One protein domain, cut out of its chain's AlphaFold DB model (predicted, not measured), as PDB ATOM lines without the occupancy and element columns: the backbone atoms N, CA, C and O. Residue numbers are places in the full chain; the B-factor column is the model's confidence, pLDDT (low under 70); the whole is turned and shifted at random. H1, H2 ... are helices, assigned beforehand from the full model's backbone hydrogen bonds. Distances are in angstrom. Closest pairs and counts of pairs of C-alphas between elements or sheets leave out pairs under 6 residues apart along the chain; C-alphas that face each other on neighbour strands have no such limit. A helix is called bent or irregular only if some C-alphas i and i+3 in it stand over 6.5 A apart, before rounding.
ATOM      1  N   LEU A 104     -81.025  36.690  46.601       64.50
ATOM      2  CA  LEU A 104     -79.984  35.677  46.428       64.50
ATOM      3  C   LEU A 104     -80.229  34.815  45.181       64.50
ATOM      4  O   LEU A 104     -79.276  34.496  44.470       64.50
ATOM      5  N   SER A 105     -81.491  34.480  44.881       61.03
ATOM      6  CA  SER A 105     -81.869  33.776  43.647       61.03
ATOM      7  C   SER A 105     -81.621  34.621  42.392       61.03
ATOM      8  O   SER A 105     -81.161  34.093  41.382       61.03
ATOM      9  N   LEU A 106     -81.892  35.929  42.447       68.50
ATOM     10  CA  LEU A 106     -81.578  36.870  41.367       68.50
ATOM     11  C   LEU A 106     -80.071  37.043  41.181       68.50
ATOM     12  O   LEU A 106     -79.601  37.051  40.048       68.50
ATOM     13  N   LEU A 107     -79.311  37.139  42.274       75.56
ATOM     14  CA  LEU A 107     -77.853  37.239  42.234       75.56
ATOM     15  C   LEU A 107     -77.236  35.985  41.611       75.56
ATOM     16  O   LEU A 107     -76.384  36.084  40.734       75.56
ATOM     17  N   THR A 108     -77.682  34.802  42.044       65.38
ATOM     18  CA  THR A 108     -77.210  33.539  41.461       65.38
ATOM     19  C   THR A 108     -77.554  33.455  39.983       65.38
ATOM     20  O   THR A 108     -76.673  33.131  39.194       65.38
ATOM     21  N   TYR A 109     -78.773  33.830  39.590       66.25
ATOM     22  CA  TYR A 109     -79.157  33.914  38.182       66.25
ATOM     23  C   TYR A 109     -78.253  34.869  37.380       66.25
ATOM     24  O   TYR A 109     -77.763  34.493  36.320       66.25
ATOM     25  N   LEU A 110     -77.957  36.061  37.909       74.00
ATOM     26  CA  LEU A 110     -77.067  37.041  37.275       74.00
ATOM     27  C   LEU A 110     -75.646  36.497  37.075       74.00
ATOM     28  O   LEU A 110     -75.056  36.703  36.018       74.00
ATOM     29  N   ILE A 111     -75.113  35.780  38.068       74.56
ATOM     30  CA  ILE A 111     -73.794  35.140  37.980       74.56
ATOM     31  C   ILE A 111     -73.781  34.092  36.861       74.56
ATOM     32  O   ILE A 111     -72.833  34.068  36.079       74.56
ATOM     33  N   PHE A 112     -74.830  33.270  36.742       62.69
ATOM     34  CA  PHE A 112     -74.942  32.302  35.646       62.69
ATOM     35  C   PHE A 112     -74.985  32.999  34.282       62.69
ATOM     36  O   PHE A 112     -74.181  32.662  33.425       62.69
ATOM     37  N   VAL A 113     -75.796  34.050  34.122       72.62
ATOM     38  CA  VAL A 113     -75.869  34.820  32.865       72.62
ATOM     39  C   VAL A 113     -74.510  35.412  32.466       72.62
ATOM     40  O   VAL A 113     -74.132  35.358  31.298       72.62
ATOM     41  N   VAL A 114     -73.749  35.966  33.416       75.62
ATOM     42  CA  VAL A 114     -72.416  36.535  33.132       75.62
ATOM     43  C   VAL A 114     -71.426  35.450  32.708       75.62
ATOM     44  O   VAL A 114     -70.664  35.650  31.760       75.62
ATOM     45  N   ILE A 115     -71.451  34.297  33.381       65.88
ATOM     46  CA  ILE A 115     -70.633  33.139  33.014       65.88
ATOM     47  C   ILE A 115     -71.001  32.675  31.593       65.88
ATOM     48  O   ILE A 115     -70.109  32.503  30.763       65.88
ATOM     49  N   ASP A 116     -72.291  32.584  31.267       56.66
ATOM     50  CA  ASP A 116     -72.792  32.134  29.961       56.66
ATOM     51  C   ASP A 116     -72.360  33.043  28.807       56.66
ATOM     52  O   ASP A 116     -71.937  32.564  27.750       56.66
ATOM     53  N   VAL A 117     -72.420  34.360  29.019       71.06
ATOM     54  CA  VAL A 117     -71.940  35.341  28.038       71.06
ATOM     55  C   VAL A 117     -70.435  35.197  27.824       71.06
ATOM     56  O   VAL A 117     -69.974  35.304  26.691       71.06
ATOM     57  N   GLY A 118     -69.666  34.884  28.870       69.94
ATOM     58  CA  GLY A 118     -68.236  34.590  28.743       69.94
ATOM     59  C   GLY A 118     -67.945  33.343  27.898       69.94
ATOM     60  O   GLY A 118     -67.008  33.339  27.101       69.94
ATOM     61  N   PHE A 119     -68.775  32.302  28.008       64.19
ATOM     62  CA  PHE A 119     -68.582  31.031  27.299       64.19
ATOM     63  C   PHE A 119     -68.965  31.066  25.809       64.19
ATOM     64  O   PHE A 119     -68.490  30.221  25.046       64.19
ATOM     65  N   LEU A 120     -69.743  32.060  25.360       61.34
ATOM     66  CA  LEU A 120     -70.038  32.302  23.935       61.34
ATOM     67  C   LEU A 120     -68.784  32.590  23.093       61.34
ATOM     68  O   LEU A 120     -68.803  32.391  21.879       61.34
ATOM     69  N   PHE A 121     -67.698  33.030  23.727       68.75
ATOM     70  CA  PHE A 121     -66.453  33.392  23.050       68.75
ATOM     71  C   PHE A 121     -65.464  32.222  22.905       68.75
ATOM     72  O   PHE A 121     -64.408  32.394  22.299       68.75
ATOM     73  N   ILE A 122     -65.798  31.028  23.414       68.94
ATOM     74  CA  ILE A 122     -64.956  29.830  23.281       68.94
ATOM     75  C   ILE A 122     -65.449  28.993  22.083       68.94
ATOM     76  O   ILE A 122     -66.601  28.542  22.089       68.94
ATOM     77  N   PRO A 123     -64.621  28.748  21.046       58.66
ATOM     78  CA  PRO A 123     -65.023  27.930  19.903       58.66
ATOM     79  C   PRO A 123     -65.373  26.504  20.366       58.66
ATOM     80  O   PRO A 123     -64.544  25.804  20.935       58.66
ATOM     81  N   GLY A 124     -66.635  26.104  20.157       65.19
ATOM     82  CA  GLY A 124     -67.242  24.879  20.710       65.19
ATOM     83  C   GLY A 124     -68.381  25.126  21.719       65.19
ATOM     84  O   GLY A 124     -69.142  24.208  22.028       65.19
ATOM     85  N   GLY A 125     -68.564  26.370  22.179       58.78
ATOM     86  CA  GLY A 125     -69.544  26.752  23.207       58.78
ATOM     87  C   GLY A 125     -71.023  26.695  22.796       58.78
ATOM     88  O   GLY A 125     -71.893  26.651  23.659       58.78
ATOM     89  N   PHE A 126     -71.356  26.620  21.505       60.06
ATOM     90  CA  PHE A 126     -72.759  26.677  21.058       60.06
ATOM     91  C   PHE A 126     -73.614  25.508  21.584       60.06
ATOM     92  O   PHE A 126     -74.758  25.696  21.993       60.06
ATOM     93  N   LEU A 127     -73.037  24.305  21.684       61.72
ATOM     94  CA  LEU A 127     -73.733  23.161  22.280       61.72
ATOM     95  C   LEU A 127     -73.869  23.287  23.806       61.72
ATOM     96  O   LEU A 127     -74.698  22.585  24.381       61.72
ATOM     97  N   MET A 128     -73.096  24.154  24.475       62.16
ATOM     98  CA  MET A 128     -73.148  24.399  25.930       62.16
ATOM     99  C   MET A 128     -74.346  25.245  26.373       62.16
ATOM    100  O   MET A 128     -74.728  25.167  27.537       62.16
ATOM    101  N   ILE A 129     -74.981  25.985  25.462       67.56
ATOM    102  CA  ILE A 129     -76.043  26.946  25.802       67.56
ATOM    103  C   ILE A 129     -77.418  26.281  25.945       67.56
ATOM    104  O   ILE A 129     -78.215  26.675  26.792       67.56
ATOM    105  N   VAL A 130     -77.708  25.242  25.159       69.44
ATOM    106  CA  VAL A 130     -79.017  24.550  25.162       69.44
ATOM    107  C   VAL A 130     -79.474  24.105  26.565       69.44
ATOM    108  O   VAL A 130     -80.615  24.365  26.937       69.44
ATOM    109  N   PRO A 131     -78.619  23.492  27.396       66.38
ATOM    110  CA  PRO A 131     -79.000  22.997  28.719       66.38
ATOM    111  C   PRO A 131     -79.178  24.127  29.732       66.38
ATOM    112  O   PRO A 131     -79.996  24.019  30.642       66.38
ATOM    113  N   LEU A 132     -78.455  25.229  29.533       66.38
ATOM    114  CA  LEU A 132     -78.603  26.464  30.292       66.38
ATOM    115  C   LEU A 132     -79.918  27.162  29.974       66.38
ATOM    116  O   LEU A 132     -80.629  27.535  30.900       66.38
ATOM    117  N   ILE A 133     -80.305  27.241  28.698       72.81
ATOM    118  CA  ILE A 133     -81.634  27.725  28.298       72.81
ATOM    119  C   ILE A 133     -82.714  26.837  28.915       72.81
ATOM    120  O   ILE A 133     -83.680  27.345  29.484       72.81
ATOM    121  N   ILE A 134     -82.536  25.515  28.863       72.75
ATOM    122  CA  ILE A 134     -83.484  24.584  29.469       72.75
ATOM    123  C   ILE A 134     -83.559  24.826  30.977       72.75
ATOM    124  O   ILE A 134     -84.651  25.027  31.478       72.75
ATOM    125  N   HIS A 135     -82.455  24.914  31.716       73.00
ATOM    126  CA  HIS A 135     -82.506  25.202  33.156       73.00
ATOM    127  C   HIS A 135     -83.088  26.589  33.475       73.00
ATOM    128  O   HIS A 135     -83.908  26.705  34.388       73.00
ATOM    129  N   ALA A 136     -82.737  27.618  32.703       75.19
ATOM    130  CA  ALA A 136     -83.225  28.982  32.878       75.19
ATOM    131  C   ALA A 136     -84.735  29.106  32.636       75.19
ATOM    132  O   ALA A 136     -85.389  29.897  33.307       75.19
ATOM    133  N   VAL A 137     -85.302  28.315  31.721       81.50
ATOM    134  CA  VAL A 137     -86.751  28.287  31.455       81.50
ATOM    135  C   VAL A 137     -87.472  27.328  32.406       81.50
ATOM    136  O   VAL A 137     -88.565  27.619  32.895       81.50
ATOM    137  N   PHE A 138     -86.858  26.187  32.710       79.25
ATOM    138  CA  PHE A 138     -87.504  25.094  33.430       79.25
ATOM    139  C   PHE A 138     -87.544  25.328  34.946       79.25
ATOM    140  O   PHE A 138     -88.523  24.950  35.583       79.25
ATOM    141  N   LEU A 139     -86.551  26.004  35.539       77.44
ATOM    142  CA  LEU A 139     -86.559  26.316  36.977       77.44
ATOM    143  C   LEU A 139     -87.682  27.297  37.379       77.44
ATOM    144  O   LEU A 139     -88.430  26.972  38.307       77.44
ATOM    145  N   PRO A 140     -87.893  28.441  36.692       78.94
ATOM    146  CA  PRO A 140     -89.045  29.307  36.954       78.94
ATOM    147  C   PRO A 140     -90.379  28.591  36.728       78.94
ATOM    148  O   PRO A 140     -91.345  28.823  37.459       78.94
ATOM    149  N   TYR A 141     -90.429  27.690  35.743       83.94
ATOM    150  CA  TYR A 141     -91.616  26.892  35.460       83.94
ATOM    151  C   TYR A 141     -91.930  25.901  36.591       83.94
ATOM    152  O   TYR A 141     -93.061  25.875  37.083       83.94
ATOM    153  N   LEU A 142     -90.933  25.156  37.080       82.25
ATOM    154  CA  LEU A 142     -91.078  24.273  38.244       82.25
ATOM    155  C   LEU A 142     -91.483  25.052  39.500       82.25
ATOM    156  O   LEU A 142     -92.339  24.592  40.255       82.25
ATOM    157  N   TYR A 143     -90.931  26.251  39.703       83.56
ATOM    158  CA  TYR A 143     -91.324  27.122  40.810       83.56
ATOM    159  C   TYR A 143     -92.791  27.567  40.704       83.56
ATOM    160  O   TYR A 143     -93.533  27.515  41.685       83.56
ATOM    161  N   SER A 144     -93.243  27.949  39.506       86.44
ATOM    162  CA  SER A 144     -94.649  28.280  39.240       86.44
ATOM    163  C   SER A 144     -95.577  27.087  39.505       86.44
ATOM    164  O   SER A 144     -96.618  27.241  40.149       86.44
ATOM    165  N   LEU A 145     -95.178  25.879  39.091       84.19
ATOM    166  CA  LEU A 145     -95.918  24.649  39.386       84.19
ATOM    167  C   LEU A 145     -95.980  24.353  40.888       84.19
ATOM    168  O   LEU A 145     -97.051  24.020  41.390       84.19
ATOM    169  N   ALA A 146     -94.880  24.547  41.618       83.06
ATOM    170  CA  ALA A 146     -94.858  24.389  43.070       83.06
ATOM    171  C   ALA A 146     -95.804  25.386  43.769       83.06
ATOM    172  O   ALA A 146     -96.531  25.025  44.692       83.06
ATOM    173  N   GLN A 147     -95.869  26.635  43.291       86.38
ATOM    174  CA  GLN A 147     -96.821  27.632  43.794       86.38
ATOM    175  C   GLN A 147     -98.279  27.246  43.505       86.38
ATOM    176  O   GLN A 147     -99.143  27.444  44.361       86.38
ATOM    177  N   LYS A 148     -98.572  26.674  42.329       84.56
ATOM    178  CA  LYS A 148     -99.912  26.153  42.000       84.56
ATOM    179  C   LYS A 148    -100.289  24.952  42.869       84.56
ATOM    180  O   LYS A 148    -101.421  24.889  43.343       84.56
ATOM    181  N   GLN A 149     -99.341  24.054  43.136       87.38
ATOM    182  CA  GLN A 149     -99.540  22.917  44.038       87.38
ATOM    183  C   GLN A 149     -99.871  23.394  45.459       87.38
ATOM    184  O   GLN A 149    -100.844  22.928  46.044       87.38
ATOM    185  N   LYS A 150     -99.168  24.411  45.973       83.38
ATOM    186  CA  LYS A 150     -99.455  25.010  47.290       83.38
ATOM    187  C   LYS A 150    -100.858  25.628  47.394       83.38
ATOM    188  O   LYS A 150    -101.409  25.713  48.486       83.38
ATOM    189  N   LYS A 151    -101.437  26.062  46.271       89.75
ATOM    190  CA  LYS A 151    -102.813  26.580  46.189       89.75
ATOM    191  C   LYS A 151    -103.870  25.479  46.022       89.75
ATOM    192  O   LYS A 151    -105.035  25.810  45.839       89.75
ATOM    193  N   GLY A 152    -103.478  24.203  46.016       89.12
ATOM    194  CA  GLY A 152    -104.384  23.075  45.779       89.12
ATOM    195  C   GLY A 152    -104.852  22.937  44.326       89.12
ATOM    196  O   GLY A 152    -105.767  22.175  44.051       89.12
ATOM    197  N   GLN A 153    -104.240  23.660  43.378       92.25
ATOM    198  CA  GLN A 153    -104.646  23.639  41.963       92.25
ATOM    199  C   GLN A 153    -104.024  22.484  41.166       92.25
ATOM    200  O   GLN A 153    -104.360  22.293  40.000       92.25
ATOM    201  N   LEU A 154    -103.071  21.757  41.753       90.94
ATOM    202  CA  LEU A 154    -102.356  20.662  41.103       90.94
ATOM    203  C   LEU A 154    -102.337  19.449  42.032       90.94
ATOM    204  O   LEU A 154    -101.986  19.589  43.206       90.94
ATOM    205  N   THR A 155    -102.669  18.268  41.509       89.12
ATOM    206  CA  THR A 155    -102.568  17.028  42.283       89.12
ATOM    207  C   THR A 155    -101.096  16.708  42.579       89.12
ATOM    208  O   THR A 155    -100.217  16.960  41.741       89.12
ATOM    209  N   PRO A 156    -100.787  16.161  43.769       85.06
ATOM    210  CA  PRO A 156     -99.411  15.858  44.165       85.06
ATOM    211  C   PRO A 156     -98.748  14.828  43.239       85.06
ATOM    212  O   PRO A 156     -97.543  14.908  43.001       85.06
ATOM    213  N   GLU A 157     -99.527  13.915  42.653       86.12
ATOM    214  CA  GLU A 157     -99.041  12.905  41.706       86.12
ATOM    215  C   GLU A 157     -98.455  13.531  40.438       86.12
ATOM    216  O   GLU A 157     -97.340  13.199  40.033       86.12
ATOM    217  N   ILE A 158     -99.168  14.492  39.840       82.44
ATOM    218  CA  ILE A 158     -98.709  15.184  38.631       82.44
ATOM    219  C   ILE A 158     -97.425  15.955  38.939       82.44
ATOM    220  O   ILE A 158     -96.452  15.864  38.189       82.44
ATOM    221  N   PHE A 159     -97.385  16.667  40.069       84.31
ATOM    222  CA  PHE A 159     -96.177  17.372  40.498       84.31
ATOM    223  C   PHE A 159     -94.990  16.409  40.657       84.31
ATOM    224  O   PHE A 159     -93.910  16.676  40.129       84.31
ATOM    225  N   ALA A 160     -95.194  15.256  41.301       82.31
ATOM    226  CA  ALA A 160     -94.156  14.244  41.474       82.31
ATOM    227  C   ALA A 160     -93.634  13.695  40.133       82.31
ATOM    228  O   ALA A 160     -92.425  13.494  39.993       82.31
ATOM    229  N   ILE A 161     -94.501  13.502  39.134       83.69
ATOM    230  CA  ILE A 161     -94.097  13.080  37.783       83.69
ATOM    231  C   ILE A 161     -93.185  14.130  37.134       83.69
ATOM    232  O   ILE A 161     -92.111  13.776  36.642       83.69
ATOM    233  N   PHE A 162     -93.554  15.416  37.177       82.75
ATOM    234  CA  PHE A 162     -92.724  16.498  36.623       82.75
ATOM    235  C   PHE A 162     -91.357  16.578  37.297       82.75
ATOM    236  O   PHE A 162     -90.330  16.708  36.631       82.75
ATOM    237  N   VAL A 163     -91.348  16.465  38.621       84.31
ATOM    238  CA  VAL A 163     -90.142  16.501  39.446       84.31
ATOM    239  C   VAL A 163     -89.223  15.314  39.114       84.31
ATOM    240  O   VAL A 163     -88.034  15.512  38.863       84.31
ATOM    241  N   ARG A 164     -89.765  14.092  39.003       82.44
ATOM    242  CA  ARG A 164     -89.005  12.900  38.577       82.44
ATOM    243  C   ARG A 164     -88.456  13.044  37.159       82.44
ATOM    244  O   ARG A 164     -87.286  12.753  36.935       82.44
ATOM    245  N   ALA A 165     -89.265  13.524  36.217       80.19
ATOM    246  CA  ALA A 165     -88.835  13.728  34.835       80.19
ATOM    247  C   ALA A 165     -87.686  14.747  34.739       80.19
ATOM    248  O   ALA A 165     -86.692  14.494  34.056       80.19
ATOM    249  N   ALA A 166     -87.783  15.859  35.475       81.88
ATOM    250  CA  ALA A 166     -86.736  16.876  35.549       81.88
ATOM    251  C   ALA A 166     -85.425  16.305  36.104       81.88
ATOM    252  O   ALA A 166     -84.351  16.532  35.545       81.88
ATOM    253  N   PHE A 167     -85.512  15.525  37.183       83.56
ATOM    254  CA  PHE A 167     -84.353  14.883  37.792       83.56
ATOM    255  C   PHE A 167     -83.668  13.905  36.829       83.56
ATOM    256  O   PHE A 167     -82.465  14.023  36.587       83.56
ATOM    257  N   THR A 168     -84.439  13.007  36.206       82.38
ATOM    258  CA  THR A 168     -83.927  12.044  35.217       82.38
ATOM    259  C   THR A 168     -83.251  12.754  34.048       82.38
ATOM    260  O   THR A 168     -82.136  12.393  33.675       82.38
ATOM    261  N   TYR A 169     -83.879  13.804  33.512       81.62
ATOM    262  CA  TYR A 169     -83.292  14.620  32.450       81.62
ATOM    263  C   TYR A 169     -81.933  15.204  32.863       81.62
ATOM    264  O   TYR A 169     -80.961  15.116  32.111       81.62
ATOM    265  N   THR A 170     -81.844  15.748  34.079       82.06
ATOM    266  CA  THR A 170     -80.620  16.378  34.592       82.06
ATOM    267  C   THR A 170     -79.479  15.364  34.743       82.06
ATOM    268  O   THR A 170     -78.340  15.664  34.385       82.06
ATOM    269  N   ILE A 171     -79.778  14.146  35.213       84.44
ATOM    270  CA  ILE A 171     -78.798  13.051  35.318       84.44
ATOM    271  C   ILE A 171     -78.296  12.631  33.938       84.44
ATOM    272  O   ILE A 171     -77.086  12.584  33.717       84.44
ATOM    273  N   VAL A 172     -79.210  12.336  33.008       82.69
ATOM    274  CA  VAL A 172     -78.851  11.904  31.647       82.69
ATOM    275  C   VAL A 172     -77.979  12.961  30.971       82.69
ATOM    276  O   VAL A 172     -76.962  12.634  30.358       82.69
ATOM    277  N   TYR A 173     -78.332  14.232  31.146       82.25
ATOM    278  CA  TYR A 173     -77.559  15.354  30.638       82.25
ATOM    279  C   TYR A 173     -76.139  15.419  31.231       82.25
ATOM    280  O   TYR A 173     -75.169  15.544  30.480       82.25
ATOM    281  N   LEU A 174     -75.999  15.293  32.556       84.81
ATOM    282  CA  LEU A 174     -74.693  15.266  33.228       84.81
ATOM    283  C   LEU A 174     -73.814  14.118  32.720       84.81
ATOM    284  O   LEU A 174     -72.646  14.342  32.409       84.81
ATOM    285  N   ILE A 175     -74.375  12.915  32.581       84.06
ATOM    286  CA  ILE A 175     -73.647  11.739  32.081       84.06
ATOM    287  C   ILE A 175     -73.155  11.980  30.652       84.06
ATOM    288  O   ILE A 175     -71.971  11.789  30.367       84.06
ATOM    289  N   ALA A 176     -74.035  12.450  29.763       80.00
ATOM    290  CA  ALA A 176     -73.671  12.756  28.382       80.00
ATOM    291  C   ALA A 176     -72.548  13.805  28.312       80.00
ATOM    292  O   ALA A 176     -71.629  13.696  27.500       80.00
ATOM    293  N   ARG A 177     -72.581  14.803  29.199       80.94
ATOM    294  CA  ARG A 177     -71.561  15.852  29.272       80.94
ATOM    295  C   ARG A 177     -70.214  15.374  29.766       80.94
ATOM    296  O   ARG A 177     -69.196  15.735  29.174       80.94
ATOM    297  N   VAL A 178     -70.209  14.570  30.822       82.88
ATOM    298  CA  VAL A 178     -68.993  13.921  31.314       82.88
ATOM    299  C   VAL A 178     -68.383  13.094  30.186       82.88
ATOM    300  O   VAL A 178     -67.204  13.246  29.891       82.88
ATOM    301  N   PHE A 179     -69.195  12.318  29.464       82.69
ATOM    302  CA  PHE A 179     -68.725  11.508  28.343       82.69
ATOM    303  C   PHE A 179     -68.071  12.339  27.227       82.69
ATOM    304  O   PHE A 179     -66.944  12.051  26.825       82.69
ATOM    305  N   VAL A 180     -68.722  13.413  26.767       78.81
ATOM    306  CA  VAL A 180     -68.136  14.325  25.766       78.81
ATOM    307  C   VAL A 180     -66.833  14.948  26.274       78.81
ATOM    308  O   VAL A 180     -65.861  15.042  25.527       78.81
ATOM    309  N   SER A 181     -66.777  15.326  27.549       80.62
ATOM    310  CA  SER A 181     -65.580  15.948  28.128       80.62
ATOM    311  C   SER A 181     -64.413  14.956  28.251       80.62
ATOM    312  O   SER A 181     -63.266  15.346  28.027       80.62
ATOM    313  N   ILE A 182     -64.683  13.662  28.504       83.81
ATOM    314  CA  ILE A 182     -63.676  12.584  28.397       83.81
ATOM    315  C   ILE A 182     -63.114  12.530  26.974       83.81
ATOM    316  O   ILE A 182     -61.896  12.502  26.800       83.81
ATOM    317  N   LEU A 183     -63.990  12.514  25.962       81.38
ATOM    318  CA  LEU A 183     -63.587  12.377  24.557       81.38
ATOM    319  C   LEU A 183     -62.695  13.532  24.090       81.38
ATOM    320  O   LEU A 183     -61.727  13.303  23.368       81.38
ATOM    321  N   VAL A 184     -62.989  14.754  24.535       85.00
ATOM    322  CA  VAL A 184     -62.216  15.960  24.188       85.00
ATOM    323  C   VAL A 184     -60.976  16.133  25.085       85.00
ATOM    324  O   VAL A 184     -60.154  17.010  24.834       85.00
ATOM    325  N   ARG A 185     -60.786  15.271  26.099       91.06
ATOM    326  CA  ARG A 185     -59.737  15.386  27.136       91.06
ATOM    327  C   ARG A 185     -59.756  16.734  27.866       91.06
ATOM    328  O   ARG A 185     -58.716  17.251  28.273       91.06
ATOM    329  N   ASP A 186     -60.946  17.289  28.062       84.81
ATOM    330  CA  ASP A 186     -61.131  18.540  28.792       84.81
ATOM    331  C   ASP A 186     -61.374  18.258  30.282       84.81
ATOM    332  O   ASP A 186     -62.505  18.150  30.769       84.81
ATOM    333  N   TYR A 187     -60.274  18.105  31.019       86.88
ATOM    334  CA  TYR A 187     -60.296  17.810  32.454       86.88
ATOM    335  C   TYR A 187     -60.849  18.961  33.303       86.88
ATOM    336  O   TYR A 187     -61.373  18.722  34.394       86.88
ATOM    337  N   PHE A 188     -60.761  20.201  32.818       80.62
ATOM    338  CA  PHE A 188     -61.279  21.357  33.541       80.62
ATOM    339  C   PHE A 188     -62.809  21.363  33.518       80.62
ATOM    340  O   PHE A 188     -63.451  21.458  34.570       80.62
ATOM    341  N   THR A 189     -63.396  21.151  32.338       79.19
ATOM    342  CA  THR A 189     -64.850  21.023  32.192       79.19
ATOM    343  C   THR A 189     -65.383  19.818  32.971       79.19
ATOM    344  O   THR A 189     -66.412  19.926  33.638       79.19
ATOM    345  N   MET A 190     -64.651  18.699  32.992       80.62
ATOM    346  CA  MET A 190     -64.981  17.534  33.827       80.62
ATOM    347  C   MET A 190     -65.084  17.876  35.313       80.62
ATOM    348  O   MET A 190     -66.061  17.511  35.968       80.62
ATOM    349  N   PHE A 191     -64.091  18.588  35.848       83.94
ATOM    350  CA  PHE A 191     -64.069  18.977  37.255       83.94
ATOM    351  C   PHE A 191     -65.241  19.904  37.606       83.94
ATOM    352  O   PHE A 191     -65.934  19.679  38.601       83.94
ATOM    353  N   LEU A 192     -65.525  20.898  36.759       79.88
ATOM    354  CA  LEU A 192     -66.672  21.789  36.951       79.88
ATOM    355  C   LEU A 192     -68.010  21.043  36.890       79.88
ATOM    356  O   LEU A 192     -68.867  21.263  37.746       79.88
ATOM    357  N   LEU A 193     -68.187  20.132  35.930       81.94
ATOM    358  CA  LEU A 193     -69.396  19.311  35.824       81.94
ATOM    359  C   LEU A 193     -69.599  18.427  37.055       81.94
ATOM    360  O   LEU A 193     -70.732  18.255  37.500       81.94
ATOM    361  N   LEU A 194     -68.515  17.914  37.638       86.81
ATOM    362  CA  LEU A 194     -68.564  17.134  38.869       86.81
ATOM    363  C   LEU A 194     -69.047  17.999  40.044       86.81
ATOM    364  O   LEU A 194     -69.975  17.605  40.751       86.81
ATOM    365  N   LEU A 195     -68.498  19.207  40.215       84.75
ATOM    366  CA  LEU A 195     -68.950  20.146  41.253       84.75
ATOM    367  C   LEU A 195     -70.420  20.554  41.071       84.75
ATOM    368  O   LEU A 195     -71.180  20.588  42.044       84.75
ATOM    369  N   ILE A 196     -70.835  20.831  39.832       81.75
ATOM    370  CA  ILE A 196     -72.229  21.149  39.490       81.75
ATOM    371  C   ILE A 196     -73.136  19.954  39.800       81.75
ATOM    372  O   ILE A 196     -74.185  20.132  40.420       81.75
ATOM    373  N   GLY A 197     -72.718  18.739  39.441       83.94
ATOM    374  CA  GLY A 197     -73.438  17.503  39.738       83.94
ATOM    375  C   GLY A 197     -73.634  17.282  41.237       83.94
ATOM    376  O   GLY A 197     -74.761  17.050  41.671       83.94
ATOM    377  N   ILE A 198     -72.581  17.445  42.048       87.19
ATOM    378  CA  ILE A 198     -72.678  17.360  43.516       87.19
ATOM    379  C   ILE A 198     -73.685  18.385  44.042       87.19
ATOM    380  O   ILE A 198     -74.571  18.043  44.828       87.19
ATOM    381  N   ARG A 199     -73.584  19.643  43.599       82.69
ATOM    382  CA  ARG A 199     -74.484  20.705  44.057       82.69
ATOM    383  C   ARG A 199     -75.937  20.424  43.674       82.69
ATOM    384  O   ARG A 199     -76.813  20.611  44.516       82.69
ATOM    385  N   LEU A 200     -76.180  19.926  42.460       82.56
ATOM    386  CA  LEU A 200     -77.504  19.508  41.999       82.56
ATOM    387  C   LEU A 200     -78.071  18.388  42.874       82.56
ATOM    388  O   LEU A 200     -79.206  18.507  43.335       82.56
ATOM    389  N   ILE A 201     -77.282  17.351  43.165       85.69
ATOM    390  CA  ILE A 201     -77.688  16.248  44.049       85.69
ATOM    391  C   ILE A 201     -78.078  16.778  45.434       85.69
ATOM    392  O   ILE A 201     -79.131  16.412  45.954       85.69
ATOM    393  N   LEU A 202     -77.287  17.689  46.010       86.06
ATOM    394  CA  LEU A 202     -77.591  18.292  47.312       86.06
ATOM    395  C   LEU A 202     -78.879  19.125  47.281       86.06
ATOM    396  O   LEU A 202     -79.709  18.999  48.181       86.06
ATOM    397  N   THR A 203     -79.084  19.946  46.245       80.44
ATOM    398  CA  THR A 203     -80.331  20.717  46.095       80.44
ATOM    399  C   THR A 203     -81.543  19.812  45.916       80.44
ATOM    400  O   THR A 203     -82.584  20.056  46.521       80.44
ATOM    401  N   TRP A 204     -81.402  18.729  45.151       81.56
ATOM    402  CA  TRP A 204     -82.453  17.738  44.949       81.56
ATOM    403  C   TRP A 204     -82.783  16.981  46.236       81.56
ATOM    404  O   TRP A 204     -83.958  16.796  46.543       81.56
ATOM    405  N   TYR A 205     -81.773  16.619  47.028       84.69
ATOM    406  CA  TYR A 205     -81.956  16.015  48.347       84.69
ATOM    407  C   TYR A 205     -82.724  16.943  49.303       84.69
ATOM    408  O   TYR A 205     -83.666  16.514  49.971       84.69
ATOM    409  N   GLN A 206     -82.383  18.236  49.326       82.31
ATOM    410  CA  GLN A 206     -83.119  19.231  50.113       82.31
ATOM    411  C   GLN A 206     -84.566  19.382  49.632       82.31
ATOM    412  O   GLN A 206     -85.481  19.432  50.454       82.31
ATOM    413  N   LEU A 207     -84.786  19.412  48.315       77.94
ATOM    414  CA  LEU A 207     -86.122  19.511  47.733       77.94
ATOM    415  C   LEU A 207     -86.970  18.276  48.073       77.94
ATOM    416  O   LEU A 207     -88.110  18.413  48.502       77.94
ATOM    417  N   ALA A 208     -86.400  17.073  47.966       77.94
ATOM    418  CA  ALA A 208     -87.070  15.827  48.330       77.94
ATOM    419  C   ALA A 208     -87.483  15.813  49.812       77.94
ATOM    420  O   ALA A 208     -88.613  15.433  50.130       77.94
ATOM    421  N   LYS A 209     -86.607  16.306  50.700       79.25
ATOM    422  CA  LYS A 209     -86.895  16.455  52.132       79.25
ATOM    423  C   LYS A 209     -88.036  17.445  52.400       79.25
ATOM    424  O   LYS A 209     -88.841  17.214  53.295       79.25
ATOM    425  N   LEU A 210     -88.125  18.529  51.625       73.88
ATOM    426  CA  LEU A 210     -89.183  19.536  51.769       73.88
ATOM    427  C   LEU A 210     -90.558  19.032  51.329       73.88
ATOM    428  O   LEU A 210     -91.558  19.403  51.937       73.88
ATOM    429  N   VAL A 211     -90.624  18.204  50.285       73.62
ATOM    430  CA  VAL A 211     -91.913  17.776  49.716       73.62
ATOM    431  C   VAL A 211     -92.473  16.524  50.414       73.62
ATOM    432  O   VAL A 211     -93.561  16.084  50.071       73.62
ATOM    433  N   LYS A 212     -91.779  15.949  51.415       71.56
ATOM    434  CA  LYS A 212     -92.170  14.673  52.061       71.56
ATOM    435  C   LYS A 212     -92.497  13.566  51.034       71.56
ATOM    436  O   LYS A 212     -93.352  12.723  51.268       71.56
TER     437      LYS A 212
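Overview. This is residues 104 to 212 of the 215 residues of an uncharacterized protein of Candidatus Bathyarchaeota archaeon (UniProt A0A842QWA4). Four helices run alternately opposite ways along one long axis, set in chain order, H1 to H4, round an open curve, with H1 and H4 apart at its two ends. The 109 printed residues, all helix in class, are only just compact, close to loose (radius of gyration of the C-alphas 15.7 A), and span 48 by 25 by 20 A.

Along the chain. H1, residues 104 to 119, begins at C-alpha 104 (-79.984, 35.677, 46.428). H2, residues 126 to 150, measures 37.5 A and is only just irregular: C-alphas 128 and 131 are 6.6 A apart. H3, residues 156 to 184, measures 42.2 A. H4, residues 187 to 211, measures 36.0 A and ends at C-alpha 211 (-91.913, 17.776, 49.716).

Arrangement. H1 and H2 are close but not clearly touching, the closest C-alphas, of Asp 116 and Ile 129, 7.4 A apart. H2 and H3 form a hairpin and touch with residues 142 to 149 and 156 to 163 alone, closest at the C-alphas of Gln 149 and Pro 156, 7.1 A. H3 and H4 form a hairpin, a shallow tilt of 11 degrees, closest at the C-alphas of Ser 181 and Met 190, 5.9 A. Every O i to N i+4 pair is within hydrogen-bond range in H1, H3 and H4, and 17 of 21 in H2.

Size, cuts and confidence. The printed part has no cut and no long link. Its pLDDT is under 70 at 23 residues, among them 118 to 132.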